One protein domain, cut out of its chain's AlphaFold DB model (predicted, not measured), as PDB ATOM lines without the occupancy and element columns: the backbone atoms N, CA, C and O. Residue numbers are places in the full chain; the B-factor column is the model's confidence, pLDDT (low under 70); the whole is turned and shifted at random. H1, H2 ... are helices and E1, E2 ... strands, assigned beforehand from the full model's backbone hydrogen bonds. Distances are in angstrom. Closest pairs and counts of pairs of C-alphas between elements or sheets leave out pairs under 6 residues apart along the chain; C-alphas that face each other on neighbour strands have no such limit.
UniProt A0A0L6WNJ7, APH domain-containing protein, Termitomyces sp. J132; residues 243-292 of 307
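What this domain is: This is residues 243 to 292 of the 307 residues of the protein "APH domain-containing protein" of Termitomyces sp. J132 (UniProt A0A0L6WNJ7). Three short helices follow one another in an arc, with H2 in the middle and H1 and H3 at the two ends, and a small two-stranded hairpin, E1 and E2, folds back from H3 so that E2 comes beside H2. Residues 265 to 270, of which 268 to 270 belong to H3, stick out. The printed part has 50 residues with three named helices and two named strands, in the order H1, H2, H3, E1, E2 along the chain; the sheet E1 - E2 is antiparallel, and the class is mostly helix, with 26 residues in helices and 6 in strands. It is compact, with a radius of gyration of the C-alphas of 10.3 A and spans of 29 by 20 by 18 A.

Where its parts are: H1, residues 243 to 251, begins with C-alpha 243 at (346.623, 430.182, 384.270) and is 12.2 A long. H2, residues 255 to 264, is 14.8 A long and ends with C-alpha 264 at (347.951, 435.972, 401.349). H3 is residues 268 to 274, 10.1 A. E1 is residues 275 to 277, and E2, residues 289 to 291, ends with C-alpha 291 at (341.131, 435.847, 390.496).

How they stand to each other: H1 and H2 touch, closest at the C-alphas of Ala 249 and Gly 255, 4.4 A, at a steep tilt of 49 degrees, opposite ways. H2 and H3 are close but not clearly touching, with the C-alphas of Ile 263 and Lys 271 closest at 7.4 A. H1 and H3 are apart. E1 and E2 form a hairpin, with N 276 and O 290 within hydrogen-bond range at 2.8 A. The closest C-alphas of H2 and E2 are those of Asn 260 and Trp 289, 6.2 A. Every O i to N i+4 pair is within hydrogen-bond range in H1 and H3, and 5 of 6 in H2.

The domain as a whole: The C-alphas of Lys 251 and Glu 269, the two farthest apart, are 29.3 A apart. The printed part has no cut. The link from E1 to E2, 11 residues, is long; the other links are tight. The pLDDT is under 70 at residues 252 to 254.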
ATOM      1  N   GLU A 243     345.796 430.969 385.195       89.06
ATOM      2  CA  GLU A 243     346.623 430.182 384.270       89.06
ATOM      3  C   GLU A 243     348.099 430.579 384.331       89.06
ATOM      4  O   GLU A 243     348.992 429.729 384.272       89.06
ATOM      5  N   GLU A 244     348.377 431.875 384.450       83.31
ATOM      6  CA  GLU A 244     349.744 432.368 384.573       83.31
ATOM      7  C   GLU A 244     350.342 432.010 385.915       83.31
ATOM      8  O   GLU A 244     351.477 431.547 385.971       83.31
ATOM      9  N   ARG A 245     349.578 432.179 386.994       88.25
ATOM     10  CA  ARG A 245     350.013 431.800 388.340       88.25
ATOM     11  C   ARG A 245     350.331 430.313 388.416       88.25
ATOM     12  O   ARG A 245     351.352 429.947 388.991       88.25
ATOM     13  N   ILE A 246     349.519 429.475 387.772       89.75
ATOM     14  CA  ILE A 246     349.780 428.042 387.607       89.75
ATOM     15  C   ILE A 246     351.088 427.825 386.838       89.75
ATOM     16  O   ILE A 246     351.973 427.122 387.319       89.75
ATOM     17  N   ARG A 247     351.266 428.479 385.683       86.44
ATOM     18  CA  ARG A 247     352.499 428.374 384.885       86.44
ATOM     19  C   ARG A 247     353.735 428.812 385.675       86.44
ATOM     20  O   ARG A 247     354.767 428.150 385.593       86.44
ATOM     21  N   PHE A 248     353.641 429.902 386.435       82.44
ATOM     22  CA  PHE A 248     354.717 430.399 387.287       82.44
ATOM     23  C   PHE A 248     355.056 429.392 388.390       82.44
ATOM     24  O   PHE A 248     356.218 429.006 388.518       82.44
ATOM     25  N   ALA A 249     354.044 428.903 389.111       86.88
ATOM     26  CA  ALA A 249     354.203 427.896 390.157       86.88
ATOM     27  C   ALA A 249     354.842 426.599 389.630       86.88
ATOM     28  O   ALA A 249     355.665 426.000 390.317       86.88
ATOM     29  N   SER A 250     354.498 426.180 388.405       82.94
ATOM     30  CA  SER A 250     355.065 424.982 387.775       82.94
ATOM     31  C   SER A 250     356.475 425.175 387.208       82.94
ATOM     32  O   SER A 250     357.214 424.201 387.115       82.94
ATOM     33  N   LYS A 251     356.853 426.393 386.792       76.56
ATOM     34  CA  LYS A 251     358.109 426.640 386.060       76.56
ATOM     35  C   LYS A 251     359.279 427.069 386.948       76.56
ATOM     36  O   LYS A 251     360.415 426.767 386.608       76.56
ATOM     37  N   TRP A 252     359.029 427.780 388.045       62.28
ATOM     38  CA  TRP A 252     360.087 428.493 388.775       62.28
ATOM     39  C   TRP A 252     360.557 427.818 390.069       62.28
ATOM     40  O   TRP A 252     361.154 428.486 390.893       62.28
ATOM     41  N   GLU A 253     360.299 426.522 390.276       59.12
ATOM     42  CA  GLU A 253     360.656 425.745 391.491       59.12
ATOM     43  C   GLU A 253     360.054 426.244 392.825       59.12
ATOM     44  O   GLU A 253     360.080 425.520 393.815       59.12
ATOM     45  N   TRP A 254     359.447 427.434 392.876       67.94
ATOM     46  CA  TRP A 254     358.890 428.019 394.105       67.94
ATOM     47  C   TRP A 254     357.528 427.412 394.501       67.94
ATOM     48  O   TRP A 254     357.058 427.603 395.626       67.94
ATOM     49  N   GLY A 255     356.901 426.662 393.587       87.12
ATOM     50  CA  GLY A 255     355.673 425.903 393.817       87.12
ATOM     51  C   GLY A 255     354.429 426.756 394.089       87.12
ATOM     52  O   GLY A 255     354.457 427.987 394.117       87.12
ATOM     53  N   TYR A 256     353.292 426.087 394.304       91.19
ATOM     54  CA  TYR A 256     352.033 426.763 394.644       91.19
ATOM     55  C   TYR A 256     352.090 427.473 396.003       91.19
ATOM     56  O   TYR A 256     351.463 428.521 396.164       91.19
ATOM     57  N   GLY A 257     352.879 426.952 396.949       90.62
ATOM     58  CA  GLY A 257     353.011 427.503 398.297       90.62
ATOM     59  C   GLY A 257     353.473 428.959 398.291       90.62
ATOM     60  O   GLY A 257     352.815 429.815 398.883       90.62
ATOM     61  N   SER A 258     354.550 429.261 397.559       88.75
ATOM     62  CA  SER A 258     355.071 430.628 397.461       88.75
ATOM     63  C   SER A 258     354.089 431.575 396.771       88.75
ATOM     64  O   SER A 258     353.877 432.688 397.247       88.75
ATOM     65  N   THR A 259     353.452 431.137 395.681       88.62
ATOM     66  CA  THR A 259     352.467 431.950 394.944       88.62
ATOM     67  C   THR A 259     351.250 432.284 395.809       88.62
ATOM     68  O   THR A 259     350.775 433.419 395.813       88.62
ATOM     69  N   ASN A 260     350.749 431.311 396.574       92.75
ATOM     70  CA  ASN A 260     349.642 431.527 397.500       92.75
ATOM     71  C   ASN A 260     350.043 432.446 398.665       92.75
ATOM     72  O   ASN A 260     349.237 433.277 399.080       92.75
ATOM     73  N   LEU A 261     351.273 432.320 399.176       91.69
ATOM     74  CA  LEU A 261     351.788 433.164 400.257       91.69
ATOM     75  C   LEU A 261     351.940 434.628 399.819       91.69
ATOM     76  O   LEU A 261     351.609 435.530 400.585       91.69
ATOM     77  N   GLU A 262     352.379 434.869 398.581       89.19
ATOM     78  CA  GLU A 262     352.462 436.219 398.011       89.19
ATOM     79  C   GLU A 262     351.096 436.922 398.041       89.19
ATOM     80  O   GLU A 262     351.010 438.068 398.481       89.19
ATOM     81  N   ILE A 263     350.023 436.229 397.633       90.62
ATOM     82  CA  ILE A 263     348.663 436.791 397.656       90.62
ATOM     83  C   ILE A 263     348.150 436.923 399.090       90.62
ATOM     84  O   ILE A 263     347.555 437.944 399.423       90.62
ATOM     85  N   ALA A 264     348.398 435.936 399.956       92.00
ATOM     86  CA  ALA A 264     347.951 435.972 401.349       92.00
ATOM     87  C   ALA A 264     348.483 437.202 402.109       92.00
ATOM     88  O   ALA A 264     347.766 437.754 402.948       92.00
ATOM     89  N   ASN A 265     349.699 437.645 401.767       91.94
ATOM     90  CA  ASN A 265     350.372 438.812 402.340       91.94
ATOM     91  C   ASN A 265     349.901 440.163 401.765       91.94
ATOM     92  O   ASN A 265     350.357 441.207 402.232       91.94
ATOM     93  N   LEU A 266     349.019 440.176 400.758       89.44
ATOM     94  CA  LEU A 266     348.433 441.421 400.257       89.44
ATOM     95  C   LEU A 266     347.480 442.044 401.296       89.44
ATOM     96  O   LEU A 266     346.884 441.318 402.100       89.44
ATOM     97  N   PRO A 267     347.277 443.376 401.257       90.19
ATOM     98  CA  PRO A 267     346.277 444.042 402.085       90.19
ATOM     99  C   PRO A 267     344.881 443.428 401.910       90.19
ATOM    100  O   PRO A 267     344.493 443.061 400.800       90.19
ATOM    101  N   GLU A 268     344.090 443.373 402.987       91.69
ATOM    102  CA  GLU A 268     342.728 442.811 402.948       91.69
ATOM    103  C   GLU A 268     341.829 443.499 401.915       91.69
ATOM    104  O   GLU A 268     341.056 442.832 401.233       91.69
ATOM    105  N   GLU A 269     341.970 444.816 401.739       90.19
ATOM    106  CA  GLU A 269     341.247 445.578 400.712       90.19
ATOM    107  C   GLU A 269     341.549 445.057 399.298       90.19
ATOM    108  O   GLU A 269     340.639 444.887 398.488       90.19
ATOM    109  N   GLU A 270     342.817 444.758 399.006       89.81
ATOM    110  CA  GLU A 270     343.251 444.263 397.698       89.81
ATOM    111  C   GLU A 270     342.791 442.821 397.467       89.81
ATOM    112  O   GLU A 270     342.297 442.486 396.386       89.81
ATOM    113  N   LYS A 271     342.876 441.974 398.501       93.56
ATOM    114  CA  LYS A 271     342.347 440.604 398.450       93.56
ATOM    115  C   LYS A 271     340.846 440.604 398.195       93.56
ATOM    116  O   LYS A 271     340.385 439.955 397.259       93.56
ATOM    117  N   ALA A 272     340.100 441.401 398.957       93.31
ATOM    118  CA  ALA A 272     338.660 441.551 398.801       93.31
ATOM    119  C   ALA A 272     338.266 442.106 397.425       93.31
ATOM    120  O   ALA A 272     337.183 441.787 396.930       93.31
ATOM    121  N   LEU A 273     339.123 442.903 396.788       90.62
ATOM    122  CA  LEU A 273     338.859 443.449 395.462       90.62
ATOM    123  C   LEU A 273     339.084 442.421 394.345       90.62
ATOM    124  O   LEU A 273     338.288 442.362 393.409       90.62
ATOM    125  N   PHE A 274     340.142 441.610 394.433       93.12
ATOM    126  CA  PHE A 274     340.620 440.834 393.284       93.12
ATOM    127  C   PHE A 274     340.551 439.319 393.413       93.12
ATOM    128  O   PHE A 274     340.552 438.661 392.374       93.12
ATOM    129  N   TYR A 275     340.487 438.758 394.622       95.81
ATOM    130  CA  TYR A 275     340.657 437.318 394.813       95.81
ATOM    131  C   TYR A 275     339.527 436.679 395.620       95.81
ATOM    132  O   TYR A 275     339.035 437.250 396.592       95.81
ATOM    133  N   ASP A 276     339.148 435.471 395.214       95.94
ATOM    134  CA  ASP A 276     338.349 434.547 396.009       95.94
ATOM    135  C   ASP A 276     339.271 433.471 396.597       95.94
ATOM    136  O   ASP A 276     340.167 432.955 395.919       95.94
ATOM    137  N   GLU A 277     339.062 433.140 397.870       95.62
ATOM    138  CA  GLU A 277     339.820 432.102 398.564       95.62
ATOM    139  C   GLU A 277     339.095 430.754 398.492       95.62
ATOM    140  O   GLU A 277     337.944 430.626 398.909       95.62
ATOM    141  N   ASP A 278     339.791 429.728 398.016       94.88
ATOM    142  CA  ASP A 278     339.320 428.349 397.972       94.88
ATOM    143  C   ASP A 278     340.012 427.521 399.061       94.88
ATOM    144  O   ASP A 278     341.054 426.898 398.852       94.88
ATOM    145  N   THR A 279     339.422 427.504 400.255       93.19
ATOM    146  CA  THR A 279     339.983 426.800 401.420       93.19
ATOM    147  C   THR A 279     339.984 425.276 401.274       93.19
ATOM    148  O   THR A 279     340.518 424.592 402.144       93.19
ATOM    149  N   SER A 280     339.367 424.731 400.218       93.56
ATOM    150  CA  SER A 280     339.375 423.292 399.937       93.56
ATOM    151  C   SER A 280     340.660 422.822 399.243       93.56
ATOM    152  O   SER A 280     340.933 421.623 399.202       93.56
ATOM    153  N   VAL A 281     341.464 423.757 398.725       92.62
ATOM    154  CA  VAL A 281     342.703 423.479 397.995       92.62
ATOM    155  C   VAL A 281     343.904 423.505 398.942       92.62
ATOM    156  O   VAL A 281     344.104 424.463 399.693       92.62
ATOM    157  N   ASP A 282     344.744 422.469 398.876       90.75
ATOM    158  CA  ASP A 282     346.013 422.457 399.602       90.75
ATOM    159  C   ASP A 282     346.997 423.484 399.021       90.75
ATOM    160  O   ASP A 282     347.245 423.526 397.813       90.75
ATOM    161  N   ILE A 283     347.597 424.283 399.907       88.06
ATOM    162  CA  ILE A 283     348.430 425.432 399.540       88.06
ATOM    163  C   ILE A 283     349.678 425.043 398.731       88.06
ATOM    164  O   ILE A 283     350.182 425.873 397.976       88.06
ATOM    165  N   ASN A 284     350.162 423.802 398.855       89.00
ATOM    166  CA  ASN A 284     351.353 423.315 398.155       89.00
ATOM    167  C   ASN A 284     351.029 422.598 396.839       89.00
ATOM    168  O   ASN A 284     351.919 422.432 396.007       89.00
ATOM    169  N   HIS A 285     349.771 422.202 396.627       89.38
ATOM    170  CA  HIS A 285     349.363 421.376 395.487       89.38
ATOM    171  C   HIS A 285     348.385 422.074 394.532       89.38
ATOM    172  O   HIS A 285     348.058 421.513 393.486       89.38
ATOM    173  N   GLY A 286     347.936 423.292 394.843       91.50
ATOM    174  CA  GLY A 286     347.089 424.064 393.942       91.50
ATOM    175  C   GLY A 286     346.967 425.538 394.309       91.50
ATOM    176  O   GLY A 286     347.447 426.005 395.341       91.50
ATOM    177  N   LEU A 287     346.313 426.292 393.427       93.19
ATOM    178  CA  LEU A 287     346.068 427.715 393.626       93.19
ATOM    179  C   LEU A 287     344.856 427.915 394.549       93.19
ATOM    180  O   LEU A 287     343.719 427.643 394.160       93.19
ATOM    181  N   ARG A 288     345.116 428.391 395.771       94.75
ATOM    182  CA  ARG A 288     344.101 428.694 396.788       94.75
ATOM    183  C   ARG A 288     343.444 430.046 396.541       94.75
ATOM    184  O   ARG A 288     342.249 430.189 396.757       94.75
ATOM    185  N   TRP A 289     344.209 431.028 396.078       95.06
ATOM    186  CA  TRP A 289     343.699 432.361 395.767       95.06
ATOM    187  C   TRP A 289     343.478 432.506 394.266       95.06
ATOM    188  O   TRP A 289     344.443 432.592 393.505       95.06
ATOM    189  N   LYS A 290     342.213 432.542 393.848       94.62
ATOM    190  CA  LYS A 290     341.811 432.643 392.439       94.62
ATOM    191  C   LYS A 290     341.335 434.046 392.124       94.62
ATOM    192  O   LYS A 290     340.704 434.686 392.964       94.62
ATOM    193  N   VAL A 291     341.624 434.537 390.926       94.00
ATOM    194  CA  VAL A 291     341.131 435.847 390.496       94.00
ATOM    195  C   VAL A 291     339.610 435.809 390.360       94.00
ATOM    196  O   VAL A 291     339.041 434.916 389.730       94.00
ATOM    197  N   LYS A 292     338.936 436.812 390.926       94.56
ATOM    198  CA  LYS A 292     337.480 436.952 390.835       94.56
ATOM    199  C   LYS A 292     337.029 437.035 389.385       94.56
ATOM    200  O   LYS A 292     337.622 437.721 388.548       94.56
TER     201      LYS A 292